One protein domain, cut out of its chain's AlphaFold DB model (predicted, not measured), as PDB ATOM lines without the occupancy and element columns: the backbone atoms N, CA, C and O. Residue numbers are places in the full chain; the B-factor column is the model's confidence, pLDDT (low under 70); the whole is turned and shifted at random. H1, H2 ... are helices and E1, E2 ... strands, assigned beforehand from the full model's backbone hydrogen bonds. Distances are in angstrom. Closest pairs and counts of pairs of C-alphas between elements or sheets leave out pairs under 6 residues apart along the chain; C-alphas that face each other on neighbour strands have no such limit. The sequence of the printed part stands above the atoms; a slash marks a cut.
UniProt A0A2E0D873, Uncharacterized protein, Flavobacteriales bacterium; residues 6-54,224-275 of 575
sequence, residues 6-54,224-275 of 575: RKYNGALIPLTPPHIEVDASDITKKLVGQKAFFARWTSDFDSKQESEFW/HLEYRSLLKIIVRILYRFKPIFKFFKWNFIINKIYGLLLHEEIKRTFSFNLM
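AT A GLANCE: This is residues 6 to 54 and 224 to 275 of the 575 residues of an uncharacterized protein of Flavobacteriales bacterium (UniProt A0A2E0D873). What shape does this model show? A small twisted four-stranded sheet has short helix H1 over one face, while the long helix H4 passes edge strand E4, with H2 and H3 packed on H4. Strand E3 runs on well past its short neighbours, and the link from E2 to H1 is long. How is it made up? The printed part has 101 residues, with four named helices and four named strands that follow along the chain as E1 E2 H1 E3 E4 H2 H3 H4, and its class is mixed, helices and strands. The mixed sheet runs E1 E2 E3 E4; the whole is compact, with a radius of gyration of the C-alphas of 14.4 A and spans of 37 by 35 by 25 A.

HOW THE PARTS SIT: How do the strands pair? E1, residues 6 to 8, and E2, residues 11 to 14, are an antiparallel hairpin, with N 6 and O 13 2.9 A apart. E2 is parallel to E3, residues 38 to 47, with N 12 and O 38 2.8 A apart. E3 is antiparallel to E4, residues 224 to 227, at 171 degrees, with N 39 and O 226 2.8 A apart. Where is H1? H1, residues 27 to 33, is on the sheet at a height of 8.1 A, only just over E3 with 3 C-alphas, and the closest C-alphas of the two are those of Leu 31 and Phe 38, 6.6 A apart. E2, H1 and E3 form a strand-helix-strand unit, two parallel neighbour strands joined through a helix, with a right-handed crossover. How do the other helices stand? H4, residues 252 to 275, only grazes the sheet with residues 260 to 271; it touches H2, residues 229 to 240, about perpendicular at 90 degrees, closest at the C-alphas of Tyr 239 and Leu 261, 5.9 A. H3, residues 242 to 247, forms a helical hairpin with H4, at a steep tilt of 38 degrees, closest at the C-alphas of Phe 245 and Tyr 258, 5.6 A. Every O i to N i+4 pair is within hydrogen-bond range in H1, against 7 of 8 in H2, 1 of 2 in H3 and 17 of 20 in H4.

IN THESE COORDINATES: Where do the elements begin and end? E1 begins at C-alpha 6 (-45.526, -14.711, -39.219), and H4 ends at C-alpha 275 (-31.249, -11.615, -67.755). Which are long? H4 measures 36.6 A, E3 24.7 A with a bend of 51 degrees at residue 44, and H2 17.9 A.

THE WHOLE: Is the printed part cut? Residues 55 to 223 are not printed, and C-alphas 54 and 224 are 12.1 A apart. Where is confidence low? Residues 249 to 250 and 270 to 275 are under 70.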
ATOM      1  N   ARG A   6     -44.984 -15.602 -40.252       89.06
ATOM      2  CA  ARG A   6     -45.526 -14.711 -39.219       89.06
ATOM      3  C   ARG A   6     -45.730 -13.300 -39.743       89.06
ATOM      4  O   ARG A   6     -44.971 -12.810 -40.583       89.06
ATOM      5  N   LYS A   7     -46.710 -12.605 -39.173       90.19
ATOM      6  CA  LYS A   7     -46.878 -11.169 -39.376       90.19
ATOM      7  C   LYS A   7     -45.933 -10.396 -38.455       90.19
ATOM      8  O   LYS A   7     -45.956 -10.574 -37.243       90.19
ATOM      9  N   TYR A   8     -45.136  -9.506 -39.029       85.75
ATOM     10  CA  TYR A   8     -44.209  -8.633 -38.316       85.75
ATOM     11  C   TYR A   8     -44.254  -7.229 -38.922       85.75
ATOM     12  O   TYR A   8     -43.991  -7.054 -40.110       85.75
ATOM     13  N   ASN A   9     -44.626  -6.220 -38.125       83.06
ATOM     14  CA  ASN A   9     -44.757  -4.822 -38.569       83.06
ATOM     15  C   ASN A   9     -45.599  -4.635 -39.847       83.06
ATOM     16  O   ASN A   9     -45.294  -3.808 -40.704       83.06
ATOM     17  N   GLY A  10     -46.669  -5.423 -39.987       86.62
ATOM     18  CA  GLY A  10     -47.550  -5.385 -41.157       86.62
ATOM     19  C   GLY A  10     -47.019  -6.127 -42.390       86.62
ATOM     20  O   GLY A  10     -47.761  -6.252 -43.363       86.62
ATOM     21  N   ALA A  11     -45.797  -6.658 -42.343       91.69
ATOM     22  CA  ALA A  11     -45.236  -7.547 -43.353       91.69
ATOM     23  C   ALA A  11     -45.438  -9.017 -42.969       91.69
ATOM     24  O   ALA A  11     -45.506  -9.348 -41.787       91.69
ATOM     25  N   LEU A  12     -45.501  -9.901 -43.958       94.19
ATOM     26  CA  LEU A  12     -45.429 -11.344 -43.769       94.19
ATOM     27  C   LEU A  12     -43.981 -11.798 -43.996       94.19
ATOM     28  O   LEU A  12     -43.417 -11.528 -45.057       94.19
ATOM     29  N   ILE A  13     -43.373 -12.442 -43.001       93.38
ATOM     30  CA  ILE A  13     -41.982 -12.917 -43.060       93.38
ATOM     31  C   ILE A  13     -41.884 -14.385 -42.621       93.38
ATOM     32  O   ILE A  13     -42.696 -14.809 -41.789       93.38
ATOM     33  N   PRO A  14     -40.907 -15.151 -43.129       92.06
ATOM     34  CA  PRO A  14     -40.685 -16.520 -42.684       92.06
ATOM     35  C   PRO A  14     -40.347 -16.624 -41.193       92.06
ATOM     36  O   PRO A  14     -39.752 -15.718 -40.599       92.06
ATOM     37  N   LEU A  15     -40.733 -17.748 -40.596       88.12
ATOM     38  CA  LEU A  15     -40.319 -18.175 -39.257       88.12
ATOM     39  C   LEU A  15     -39.061 -19.054 -39.278       88.12
ATOM     40  O   LEU A  15     -38.435 -19.230 -38.230       88.12
ATOM     41  N   THR A  16     -38.715 -19.596 -40.443       89.38
ATOM     42  CA  THR A  16     -37.563 -20.470 -40.654       89.38
ATOM     43  C   THR A  16     -36.247 -19.678 -40.720       89.38
ATOM     44  O   THR A  16     -36.248 -18.488 -41.053       89.38
ATOM     45  N   PRO A  17     -35.107 -20.321 -40.400       91.69
ATOM     46  CA  PRO A  17     -33.782 -19.784 -40.690       91.69
ATOM     47  C   PRO A  17     -33.598 -19.481 -42.184       91.69
ATOM     48  O   PRO A  17     -34.194 -20.162 -43.018       91.69
ATOM     49  N   PRO A  18     -32.723 -18.527 -42.551       92.50
ATOM     50  CA  PRO A  18     -32.564 -18.111 -43.942       92.50
ATOM     51  C   PRO A  18     -31.945 -19.183 -44.853       92.50
ATOM     52  O   PRO A  18     -32.125 -19.097 -46.059       92.50
ATOM     53  N   HIS A  19     -31.264 -20.197 -44.303       91.44
ATOM     54  CA  HIS A  19     -30.744 -21.339 -45.069       91.44
ATOM     55  C   HIS A  19     -31.813 -22.388 -45.425       91.44
ATOM     56  O   HIS A  19     -31.503 -23.358 -46.114       91.44
ATOM     57  N   ILE A  20     -33.040 -22.244 -44.914       90.38
ATOM     58  CA  ILE A  20     -34.170 -23.115 -45.241       90.38
ATOM     59  C   ILE A  20     -35.061 -22.369 -46.228       90.38
ATOM     60  O   ILE A  20     -35.663 -21.351 -45.878       90.38
ATOM     61  N   GLU A  21     -35.161 -22.902 -47.443       86.50
ATOM     62  CA  GLU A  21     -36.079 -22.394 -48.461       86.50
ATOM     63  C   GLU A  21     -37.530 -22.501 -47.984       86.50
ATOM     64  O   GLU A  21     -37.935 -23.470 -47.341       86.50
ATOM     65  N   VAL A  22     -38.312 -21.471 -48.290       87.81
ATOM     66  CA  VAL A  22     -39.676 -21.318 -47.778       87.81
ATOM     67  C   VAL A  22     -40.669 -21.559 -48.895       87.81
ATOM     68  O   VAL A  22     -40.503 -21.029 -49.996       87.81
ATOM     69  N   ASP A  23     -41.760 -22.263 -48.597       83.25
ATOM     70  CA  ASP A  23     -42.864 -22.365 -49.539       83.25
ATOM     71  C   ASP A  23     -43.580 -21.008 -49.699       83.25
ATOM     72  O   ASP A  23     -44.405 -20.567 -48.882       83.25
ATOM     73  N   ALA A  24     -43.262 -20.339 -50.805       84.38
ATOM     74  CA  ALA A  24     -43.897 -19.105 -51.245       84.38
ATOM     75  C   ALA A  24     -45.094 -19.345 -52.187       84.38
ATOM     76  O   ALA A  24     -45.656 -18.381 -52.720       84.38
ATOM     77  N   SER A  25     -45.529 -20.595 -52.378       80.31
ATOM     78  CA  SER A  25     -46.746 -20.895 -53.135       80.31
ATOM     79  C   SER A  25     -47.942 -20.178 -52.512       80.31
ATOM     80  O   SER A  25     -48.062 -20.054 -51.287       80.31
ATOM     81  N   ASP A  26     -48.824 -19.650 -53.363       85.00
ATOM     82  CA  ASP A  26     -50.031 -18.932 -52.941       85.00
ATOM     83  C   ASP A  26     -49.784 -17.734 -51.994       85.00
ATOM     84  O   ASP A  26     -50.686 -17.316 -51.258       85.00
ATOM     85  N   ILE A  27     -48.595 -17.113 -52.020       85.88
ATOM     86  CA  ILE A  27     -48.253 -15.998 -51.115       85.88
ATOM     87  C   ILE A  27     -49.277 -14.853 -51.157       85.88
ATOM     88  O   ILE A  27     -49.594 -14.257 -50.128       85.88
ATOM     89  N   THR A  28     -49.883 -14.584 -52.317       84.94
ATOM     90  CA  THR A  28     -50.947 -13.580 -52.460       84.94
ATOM     91  C   THR A  28     -52.185 -13.924 -51.627       84.94
ATOM     92  O   THR A  28     -52.767 -13.029 -51.014       84.94
ATOM     93  N   LYS A  29     -52.568 -15.208 -51.538       86.12
ATOM     94  CA  LYS A  29     -53.660 -15.666 -50.663       86.12
ATOM     95  C   LYS A  29     -53.255 -15.548 -49.192       86.12
ATOM     96  O   LYS A  29     -54.027 -15.010 -48.397       86.12
ATOM     97  N   LYS A  30     -52.022 -15.955 -48.842       88.81
ATOM     98  CA  LYS A  30     -51.463 -15.834 -47.477       88.81
ATOM     99  C   LYS A  30     -51.488 -14.371 -46.990       88.81
ATOM    100  O   LYS A  30     -51.877 -14.107 -45.851       88.81
ATOM    101  N   LEU A  31     -51.174 -13.408 -47.864       90.56
ATOM    102  CA  LEU A  31     -51.245 -11.968 -47.568       90.56
ATOM    103  C   LEU A  31     -52.653 -11.484 -47.217       90.56
ATOM    104  O   LEU A  31     -52.819 -10.715 -46.266       90.56
ATOM    105  N   VAL A  32     -53.660 -11.925 -47.977       87.44
ATOM    106  CA  VAL A  32     -55.061 -11.571 -47.721       87.44
ATOM    107  C   VAL A  32     -55.525 -12.183 -46.401       87.44
ATOM    108  O   VAL A  32     -56.042 -11.451 -45.557       87.44
ATOM    109  N   GLY A  33     -55.265 -13.477 -46.189       87.25
ATOM    110  CA  GLY A  33     -55.671 -14.195 -44.978       87.25
ATOM    111  C   GLY A  33     -55.078 -13.607 -43.694       87.25
ATOM    112  O   GLY A  33     -55.798 -13.387 -42.726       87.25
ATOM    113  N   GLN A  34     -53.787 -13.258 -43.695       88.62
ATOM    114  CA  GLN A  34     -53.118 -12.681 -42.518       88.62
ATOM    115  C   GLN A  34     -53.244 -11.149 -42.404       88.62
ATOM    116  O   GLN A  34     -52.638 -10.524 -41.526       88.62
ATOM    117  N   LYS A  35     -54.026 -10.508 -43.287       90.75
ATOM    118  CA  LYS A  35     -54.183  -9.043 -43.346       90.75
ATOM    119  C   LYS A  35     -52.822  -8.325 -43.364       90.75
ATOM    120  O   LYS A  35     -52.617  -7.359 -42.625       90.75
ATOM    121  N   ALA A  36     -51.863  -8.842 -44.131       93.06
ATOM    122  CA  ALA A  36     -50.530  -8.265 -44.282       93.06
ATOM    123  C   ALA A  36     -50.466  -7.370 -45.532       93.06
ATOM    124  O   ALA A  36     -51.165  -7.592 -46.522       93.06
ATOM    125  N   PHE A  37     -49.639  -6.329 -45.477       92.38
ATOM    126  CA  PHE A  37     -49.477  -5.365 -46.566       92.38
ATOM    127  C   PHE A  37     -48.635  -5.936 -47.713       92.38
ATOM    128  O   PHE A  37     -48.951  -5.740 -48.890       92.38
ATOM    129  N   PHE A  38     -47.568  -6.649 -47.360       94.31
ATOM    130  CA  PHE A  38     -46.626  -7.270 -48.283       94.31
ATOM    131  C   PHE A  38     -45.923  -8.451 -47.606       94.31
ATOM    132  O   PHE A  38     -45.931  -8.556 -46.381       94.31
ATOM    133  N   ALA A  39     -45.336  -9.340 -48.400       94.38
ATOM    134  CA  ALA A  39     -44.536 -10.474 -47.959       94.38
ATOM    135  C   ALA A  39     -43.089 -10.242 -48.371       94.38
ATOM    136  O   ALA A  39     -42.841  -9.714 -49.456       94.38
ATOM    137  N   ARG A  40     -42.148 -10.643 -47.519       93.62
ATOM    138  CA  ARG A  40     -40.712 -10.554 -47.780       93.62
ATOM    139  C   ARG A  40     -40.032 -11.833 -47.317       93.62
ATOM    140  O   ARG A  40     -40.170 -12.193 -46.151       93.62
ATOM    141  N   TRP A  41     -39.271 -12.464 -48.199       93.25
ATOM    142  CA  TRP A  41     -38.480 -13.658 -47.897       93.25
ATOM    143  C   TRP A  41     -37.182 -13.652 -48.699       93.25
ATOM    144  O   TRP A  41     -36.964 -12.760 -49.520       93.25
ATOM    145  N   THR A  42     -36.318 -14.622 -48.432       91.50
ATOM    146  CA  THR A  42     -35.053 -14.791 -49.145       91.50
ATOM    147  C   THR A  42     -34.943 -16.191 -49.720       91.50
ATOM    148  O   THR A  42     -35.558 -17.106 -49.181       91.50
ATOM    149  N   SER A  43     -34.175 -16.329 -50.795       87.12
ATOM    150  CA  SER A  43     -33.762 -17.614 -51.372       87.12
ATOM    151  C   SER A  43     -32.281 -17.559 -51.747       87.12
ATOM    152  O   SER A  43     -31.693 -16.471 -51.735       87.12
ATOM    153  N   ASP A  44     -31.708 -18.696 -52.144       85.31
ATOM    154  CA  ASP A  44     -30.299 -18.809 -52.562       85.31
ATOM    155  C   ASP A  44     -29.356 -18.264 -51.475       85.31
ATOM    156  O   ASP A  44     -28.560 -17.348 -51.688       85.31
ATOM    157  N   PHE A  45     -29.561 -18.737 -50.243       91.12
ATOM    158  CA  PHE A  45     -28.799 -18.285 -49.086       91.12
ATOM    159  C   PHE A  45     -27.329 -18.693 -49.180       91.12
ATOM    160  O   PHE A  45     -27.016 -19.844 -49.468       91.12
ATOM    161  N   ASP A  46     -26.455 -17.746 -48.837       92.19
ATOM    162  CA  ASP A  46     -25.000 -17.887 -48.876       92.19
ATOM    163  C   ASP A  46     -24.450 -18.134 -50.291       92.19
ATOM    164  O   ASP A  46     -23.557 -18.950 -50.522       92.19
ATOM    165  N   SER A  47     -25.014 -17.403 -51.257       84.69
ATOM    166  CA  SER A  47     -24.578 -17.426 -52.652       84.69
ATOM    167  C   SER A  47     -23.137 -16.924 -52.790       84.69
ATOM    168  O   SER A  47     -22.741 -15.940 -52.161       84.69
ATOM    169  N   LYS A  48     -22.353 -17.563 -53.670       80.12
ATOM    170  CA  LYS A  48     -20.958 -17.167 -53.959       80.12
ATOM    171  C   LYS A  48     -20.851 -15.809 -54.660       80.12
ATOM    172  O   LYS A  48     -19.781 -15.209 -54.663       80.12
ATOM    173  N   GLN A  49     -21.928 -15.357 -55.299       75.00
ATOM    174  CA  GLN A  49     -21.971 -14.069 -55.984       75.00
ATOM    175  C   GLN A  49     -22.424 -12.976 -55.019       75.00
ATOM    176  O   GLN A  49     -23.430 -13.130 -54.322       75.00
ATOM    177  N   GLU A  50     -21.706 -11.853 -55.012       83.50
ATOM    178  CA  GLU A  50     -22.120 -10.692 -54.232       83.50
ATOM    179  C   GLU A  50     -23.476 -10.166 -54.707       83.50
ATOM    180  O   GLU A  50     -23.806 -10.186 -55.896       83.50
ATOM    181  N   SER A  51     -24.280  -9.692 -53.760       82.06
ATOM    182  CA  SER A  51     -25.626  -9.219 -54.044       82.06
ATOM    183  C   SER A  51     -26.013  -8.025 -53.174       82.06
ATOM    184  O   SER A  51     -25.414  -7.741 -52.135       82.06
ATOM    185  N   GLU A  52     -27.076  -7.328 -53.576       85.69
ATOM    186  CA  GLU A  52     -27.610  -6.183 -52.835       85.69
ATOM    187  C   GLU A  52     -28.359  -6.572 -51.547       85.69
ATOM    188  O   GLU A  52     -28.881  -5.703 -50.840       85.69
ATOM    189  N   PHE A  53     -28.438  -7.854 -51.193       92.62
ATOM    190  CA  PHE A  53     -29.040  -8.280 -49.935       92.62
ATOM    191  C   PHE A  53     -28.271  -9.438 -49.308       92.62
ATOM    192  O   PHE A  53     -27.847 -10.372 -49.980       92.62
ATOM    193  N   TRP A  54     -28.075  -9.378 -47.996       95.00
ATOM    194  CA  TRP A  54     -27.299 -10.378 -47.273       95.00
ATOM    195  C   TRP A  54     -27.741 -10.473 -45.820       95.00
ATOM    196  O   TRP A  54     -28.370  -9.557 -45.278       95.00
ATOM    197  N   HIS A 224     -36.788 -11.503 -52.064       88.75
ATOM    198  CA  HIS A 224     -38.119 -11.524 -52.655       88.75
ATOM    199  C   HIS A 224     -39.076 -10.608 -51.905       88.75
ATOM    200  O   HIS A 224     -39.017 -10.458 -50.681       88.75
ATOM    201  N   LEU A 225     -39.990  -9.996 -52.653       91.56
ATOM    202  CA  LEU A 225     -40.966  -9.055 -52.120       91.56
ATOM    203  C   LEU A 225     -42.254  -9.149 -52.932       91.56
ATOM    204  O   LEU A 225     -42.220  -8.927 -54.140       91.56
ATOM    205  N   GLU A 226     -43.389  -9.432 -52.298       89.88
ATOM    206  CA  GLU A 226     -44.696  -9.426 -52.967       89.88
ATOM    207  C   GLU A 226     -45.682  -8.532 -52.229       89.88
ATOM    208  O   GLU A 226     -45.796  -8.574 -51.009       89.88
ATOM    209  N   TYR A 227     -46.407  -7.706 -52.975       89.31
ATOM    210  CA  TYR A 227     -47.332  -6.724 -52.422       89.31
ATOM    211  C   TYR A 227     -48.774  -7.162 -52.617       89.31
ATOM    212  O   TYR A 227     -49.125  -7.749 -53.640       89.31
ATOM    213  N   ARG A 228     -49.654  -6.744 -51.705       87.56
ATOM    214  CA  ARG A 228     -51.093  -6.748 -51.984       87.56
ATOM    215  C   ARG A 228     -51.397  -5.818 -53.169       87.56
ATOM    216  O   ARG A 228     -50.774  -4.764 -53.301       87.56
ATOM    217  N   SER A 229     -52.368  -6.175 -54.012       80.00
ATOM    218  CA  SER A 229     -52.597  -5.542 -55.323       80.00
ATOM    219  C   SER A 229     -52.669  -4.007 -55.300       80.00
ATOM    220  O   SER A 229     -52.010  -3.357 -56.107       80.00
ATOM    221  N   LEU A 230     -53.403  -3.415 -54.350       84.81
ATOM    222  CA  LEU A 230     -53.496  -1.954 -54.212       84.81
ATOM    223  C   LEU A 230     -52.156  -1.322 -53.812       84.81
ATOM    224  O   LEU A 230     -51.721  -0.341 -54.413       84.81
ATOM    225  N   LEU A 231     -51.454  -1.921 -52.845       86.81
ATOM    226  CA  LEU A 231     -50.157  -1.422 -52.393       86.81
ATOM    227  C   LEU A 231     -49.094  -1.524 -53.492       86.81
ATOM    228  O   LEU A 231     -48.245  -0.647 -53.597       86.81
ATOM    229  N   LYS A 232     -49.178  -2.537 -54.363       83.06
ATOM    230  CA  LYS A 232     -48.307  -2.682 -55.540       83.06
ATOM    231  C   LYS A 232     -48.376  -1.455 -56.454       83.06
ATOM    232  O   LYS A 232     -47.348  -1.002 -56.960       83.06
ATOM    233  N   ILE A 233     -49.576  -0.904 -56.655       78.12
ATOM    234  CA  ILE A 233     -49.794   0.309 -57.458       78.12
ATOM    235  C   ILE A 233     -49.209   1.526 -56.738       78.12
ATOM    236  O   ILE A 233     -48.440   2.275 -57.341       78.12
ATOM    237  N   ILE A 234     -49.506   1.679 -55.443       87.06
ATOM    238  CA  ILE A 234     -49.009   2.788 -54.616       87.06
ATOM    239  C   ILE A 234     -47.476   2.811 -54.612       87.06
ATOM    240  O   ILE A 234     -46.876   3.817 -54.974       87.06
ATOM    241  N   VAL A 235     -46.827   1.691 -54.286       87.81
ATOM    242  CA  VAL A 235     -45.361   1.580 -54.259       87.81
ATOM    243  C   VAL A 235     -44.760   1.912 -55.620       87.81
ATOM    244  O   VAL A 235     -43.771   2.635 -55.686       87.81
ATOM    245  N   ARG A 236     -45.366   1.455 -56.723       80.81
ATOM    246  CA  ARG A 236     -44.888   1.774 -58.075       80.81
ATOM    247  C   ARG A 236     -44.915   3.278 -58.368       80.81
ATOM    248  O   ARG A 236     -44.012   3.761 -59.051       80.81
ATOM    249  N   ILE A 237     -45.924   3.997 -57.874       79.50
ATOM    250  CA  ILE A 237     -46.020   5.458 -57.992       79.50
ATOM    251  C   ILE A 237     -44.965   6.118 -57.100       79.50
ATOM    252  O   ILE A 237     -44.132   6.876 -57.597       79.50
ATOM    253  N   LEU A 238     -44.940   5.775 -55.808       87.94
ATOM    254  CA  LEU A 238     -44.041   6.374 -54.819       87.94
ATOM    255  C   LEU A 238     -42.561   6.136 -55.139       87.94
ATOM    256  O   LEU A 238     -41.739   7.027 -54.944       87.94
ATOM    257  N   TYR A 239     -42.214   4.976 -55.704       85.94
ATOM    258  CA  TYR A 239     -40.843   4.639 -56.087       85.94
ATOM    259  C   TYR A 239     -40.239   5.646 -57.073       85.94
ATOM    260  O   TYR A 239     -39.055   5.966 -56.981       85.94
ATOM    261  N   ARG A 240     -41.046   6.210 -57.984       84.12
ATOM    262  CA  ARG A 240     -40.587   7.243 -58.929       84.12
ATOM    263  C   ARG A 240     -40.146   8.528 -58.224       84.12
ATOM    264  O   ARG A 240     -39.298   9.244 -58.745       84.12
ATOM    265  N   PHE A 241     -40.697   8.776 -57.043       85.56
ATOM    266  CA  PHE A 241     -40.430   9.938 -56.206       85.56
ATOM    267  C   PHE A 241     -39.578   9.594 -54.977       85.56
ATOM    268  O   PHE A 241     -39.438  10.422 -54.080       85.56
ATOM    269  N   LYS A 242     -38.954   8.403 -54.935       86.19
ATOM    270  CA  LYS A 242     -38.097   7.947 -53.826       86.19
ATOM    271  C   LYS A 242     -37.079   8.996 -53.331       86.19
ATOM    272  O   LYS A 242     -36.910   9.070 -52.114       86.19
ATOM    273  N   PRO A 243     -36.419   9.814 -54.186       82.06
ATOM    274  CA  PRO A 243     -35.489  10.843 -53.709       82.06
ATOM    275  C   PRO A 243     -36.108  11.834 -52.713       82.06
ATOM    276  O   PRO A 243     -35.425  12.242 -51.781       82.06
ATOM    277  N   ILE A 244     -37.402  12.148 -52.840       84.50
ATOM    278  CA  ILE A 244     -38.121  13.048 -51.923       84.50
ATOM    279  C   ILE A 244     -38.189  12.430 -50.519       84.50
ATOM    280  O   ILE A 244     -37.880  13.078 -49.523       84.50
ATOM    281  N   PHE A 245     -38.494  11.132 -50.433       82.69
ATOM    282  CA  PHE A 245     -38.586  10.397 -49.165       82.69
ATOM    283  C   PHE A 245     -37.242  10.282 -48.434       82.69
ATOM    284  O   PHE A 245     -37.218  10.142 -47.214       82.69
ATOM    285  N   LYS A 246     -36.116  10.376 -49.157       80.25
ATOM    286  CA  LYS A 246     -34.775  10.404 -48.554       80.25
ATOM    287  C   LYS A 246     -34.537  11.682 -47.737       80.25
ATOM    288  O   LYS A 246     -33.735  11.635 -46.810       80.25
ATOM    289  N   PHE A 247     -35.200  12.787 -48.085       77.75
ATOM    290  CA  PHE A 247     -35.002  14.096 -47.457       77.75
ATOM    291  C   PHE A 247     -35.809  14.248 -46.156       77.75
ATOM    292  O   PHE A 247     -35.318  14.802 -45.181       77.75
ATOM    293  N   PHE A 248     -37.007  13.663 -46.091       76.38
ATOM    294  CA  PHE A 248     -37.932  13.794 -44.956       76.38
ATOM    295  C   PHE A 248     -37.874  12.613 -43.964       76.38
ATOM    296  O   PHE A 248     -38.902  12.129 -43.486       76.38
ATOM    297  N   LYS A 249     -36.669  12.122 -43.639       69.06
ATOM    298  CA  LYS A 249     -36.484  10.953 -42.749       69.06
ATOM    299  C   LYS A 249     -36.909  11.182 -41.297       69.06
ATOM    300  O   LYS A 249     -37.119  10.207 -40.582       69.06
ATOM    301  N   TRP A 250     -37.058  12.438 -40.872       67.75
ATOM    302  CA  TRP A 250     -37.505  12.790 -39.521       67.75
ATOM    303  C   TRP A 250     -38.943  12.345 -39.225       67.75
ATOM    304  O   TRP A 250     -39.310  12.166 -38.069       67.75
ATOM    305  N   ASN A 251     -39.778  12.145 -40.253       77.94
ATOM    306  CA  ASN A 251     -41.154  11.704 -40.061       77.94
ATOM    307  C   ASN A 251     -41.211  10.171 -40.057       77.94
ATOM    308  O   ASN A 251     -40.835   9.518 -41.031       77.94
ATOM    309  N   PHE A 252     -41.739   9.598 -38.974       77.00
ATOM    310  CA  PHE A 252     -41.802   8.150 -38.755       77.00
ATOM    311  C   PHE A 252     -42.471   7.373 -39.900       77.00
ATOM    312  O   PHE A 252     -41.981   6.320 -40.317       77.00
ATOM    313  N   ILE A 253     -43.580   7.887 -40.438       82.19
ATOM    314  CA  ILE A 253     -44.328   7.229 -41.517       82.19
ATOM    315  C   ILE A 253     -43.538   7.319 -42.825       82.19
ATOM    316  O   ILE A 253     -43.373   6.312 -43.515       82.19
ATOM    317  N   ILE A 254     -42.999   8.500 -43.139       83.94
ATOM    318  CA  ILE A 254     -42.184   8.719 -44.341       83.94
ATOM    319  C   ILE A 254     -40.943   7.823 -44.317       83.94
ATOM    320  O   ILE A 254     -40.623   7.207 -45.333       83.94
ATOM    321  N   ASN A 255     -40.291   7.671 -43.163       82.88
ATOM    322  CA  ASN A 255     -39.118   6.812 -43.022       82.88
ATOM    323  C   ASN A 255     -39.461   5.327 -43.257       82.88
ATOM    324  O   ASN A 255     -38.740   4.622 -43.961       82.88
ATOM    325  N   LYS A 256     -40.617   4.848 -42.769       86.12
ATOM    326  CA  LYS A 256     -41.107   3.490 -43.083       86.12
ATOM    327  C   LYS A 256     -41.395   3.301 -44.573       86.12
ATOM    328  O   LYS A 256     -41.026   2.266 -45.134       86.12
ATOM    329  N   ILE A 257     -42.014   4.291 -45.221       89.25
ATOM    330  CA  ILE A 257     -42.243   4.272 -46.675       89.25
ATOM    331  C   ILE A 257     -40.902   4.228 -47.408       89.25
ATOM    332  O   ILE A 257     -40.720   3.384 -48.282       89.25
ATOM    333  N   TYR A 258     -39.940   5.065 -47.022       90.25
ATOM    334  CA  TYR A 258     -38.599   5.065 -47.601       90.25
ATOM    335  C   TYR A 258     -37.932   3.690 -47.484       90.25
ATOM    336  O   TYR A 258     -37.403   3.179 -48.469       90.25
ATOM    337  N   GLY A 259     -38.047   3.035 -46.326       89.44
ATOM    338  CA  GLY A 259     -37.556   1.674 -46.119       89.44
ATOM    339  C   GLY A 259     -38.203   0.669 -47.065       89.44
ATOM    340  O   GLY A 259     -37.507  -0.155 -47.653       89.44
ATOM    341  N   LEU A 260     -39.518   0.755 -47.280       91.19
ATOM    342  CA  LEU A 260     -40.216  -0.082 -48.259       91.19
ATOM    343  C   LEU A 260     -39.723   0.170 -49.694       91.19
ATOM    344  O   LEU A 260     -39.570  -0.778 -50.462       91.19
ATOM    345  N   LEU A 261     -39.436   1.427 -50.048       92.25
ATOM    346  CA  LEU A 261     -38.890   1.793 -51.358       92.25
ATOM    347  C   LEU A 261     -37.444   1.310 -51.556       92.25
ATOM    348  O   LEU A 261     -37.077   0.997 -52.686       92.25
ATOM    349  N   LEU A 262     -36.638   1.216 -50.492       91.06
ATOM    350  CA  LEU A 262     -35.306   0.596 -50.541       91.06
ATOM    351  C   LEU A 262     -35.394  -0.915 -50.797       91.06
ATOM    352  O   LEU A 262     -34.643  -1.440 -51.611       91.06
ATOM    353  N   HIS A 263     -36.348  -1.617 -50.177       90.88
ATOM    354  CA  HIS A 263     -36.585  -3.032 -50.500       90.88
ATOM    355  C   HIS A 263     -37.012  -3.219 -51.960       90.88
ATOM    356  O   HIS A 263     -36.557  -4.149 -52.617       90.88
ATOM    357  N   GLU A 264     -37.868  -2.333 -52.474       90.31
ATOM    358  CA  GLU A 264     -38.284  -2.359 -53.879       90.31
ATOM    359  C   GLU A 264     -37.115  -2.071 -54.834       90.31
ATOM    360  O   GLU A 264     -37.050  -2.660 -55.910       90.31
ATOM    361  N   GLU A 265     -36.181  -1.191 -54.463       86.88
ATOM    362  CA  GLU A 265     -34.941  -0.969 -55.223       86.88
ATOM    363  C   GLU A 265     -34.107  -2.246 -55.301       86.88
ATOM    364  O   GLU A 265     -33.752  -2.670 -56.396       86.88
ATOM    365  N   ILE A 266     -33.877  -2.894 -54.161       86.00
ATOM    366  CA  ILE A 266     -33.114  -4.141 -54.072       86.00
ATOM    367  C   ILE A 266     -33.809  -5.267 -54.854       86.00
ATOM    368  O   ILE A 266     -33.183  -5.949 -55.654       86.00
ATOM    369  N   LYS A 267     -35.133  -5.436 -54.731       84.50
ATOM    370  CA  LYS A 267     -35.876  -6.411 -55.553       84.50
ATOM    371  C   LYS A 267     -35.666  -6.168 -57.054       84.50
ATOM    372  O   LYS A 267     -35.578  -7.112 -57.847       84.50
ATOM    373  N   ARG A 268     -35.628  -4.900 -57.471       78.19
ATOM    374  CA  ARG A 268     -35.434  -4.545 -58.879       78.19
ATOM    375  C   ARG A 268     -34.041  -4.904 -59.380       78.19
ATOM    376  O   ARG A 268     -33.957  -5.189 -60.567       78.19
ATOM    377  N   THR A 269     -33.002  -4.934 -58.540       72.94
ATOM    378  CA  THR A 269     -31.656  -5.366 -58.967       72.94
ATOM    379  C   THR A 269     -31.613  -6.869 -59.240       72.94
ATOM    380  O   THR A 269     -31.143  -7.275 -60.296       72.94
ATOM    381  N   PHE A 270     -32.237  -7.697 -58.397       66.56
ATOM    382  CA  PHE A 270     -32.320  -9.150 -58.623       66.56
ATOM    383  C   PHE A 270     -33.080  -9.540 -59.887       66.56
ATOM    384  O   PHE A 270     -32.796 -10.554 -60.521       66.56
ATOM    385  N   SER A 271     -34.030  -8.702 -60.286       56.88
ATOM    386  CA  SER A 271     -34.740  -8.874 -61.545       56.88
ATOM    387  C   SER A 271     -33.804  -8.743 -62.762       56.88
ATOM    388  O   SER A 271     -34.070  -9.365 -63.786       56.88
ATOM    389  N   PHE A 272     -32.707  -7.979 -62.660       52.12
ATOM    390  CA  PHE A 272     -31.695  -7.861 -63.715       52.12
ATOM    391  C   PHE A 272     -30.756  -9.077 -63.784       52.12
ATOM    392  O   PHE A 272     -30.479  -9.521 -64.896       52.12
ATOM    393  N   ASN A 273     -30.389  -9.696 -62.652       55.97
ATOM    394  CA  ASN A 273     -29.545 -10.907 -62.640       55.97
ATOM    395  C   ASN A 273     -30.161 -12.084 -63.422       55.97
ATOM    396  O   ASN A 273     -29.435 -12.916 -63.956       55.97
ATOM    397  N   LEU A 274     -31.494 -12.163 -63.536       58.69
ATOM    398  CA  LEU A 274     -32.161 -13.188 -64.353       58.69
ATOM    399  C   LEU A 274     -31.812 -13.067 -65.847       58.69
ATOM    400  O   LEU A 274     -31.682 -14.082 -66.522       58.69
ATOM    401  N   MET A 275     -31.660 -11.841 -66.364       65.94
ATOM    402  CA  MET A 275     -31.249 -11.615 -67.755       65.94
ATOM    403  C   MET A 275     -29.764 -11.905 -67.986       65.94
ATOM    404  O   MET A 275     -29.395 -12.194 -69.117       65.94
TER     405      MET A 275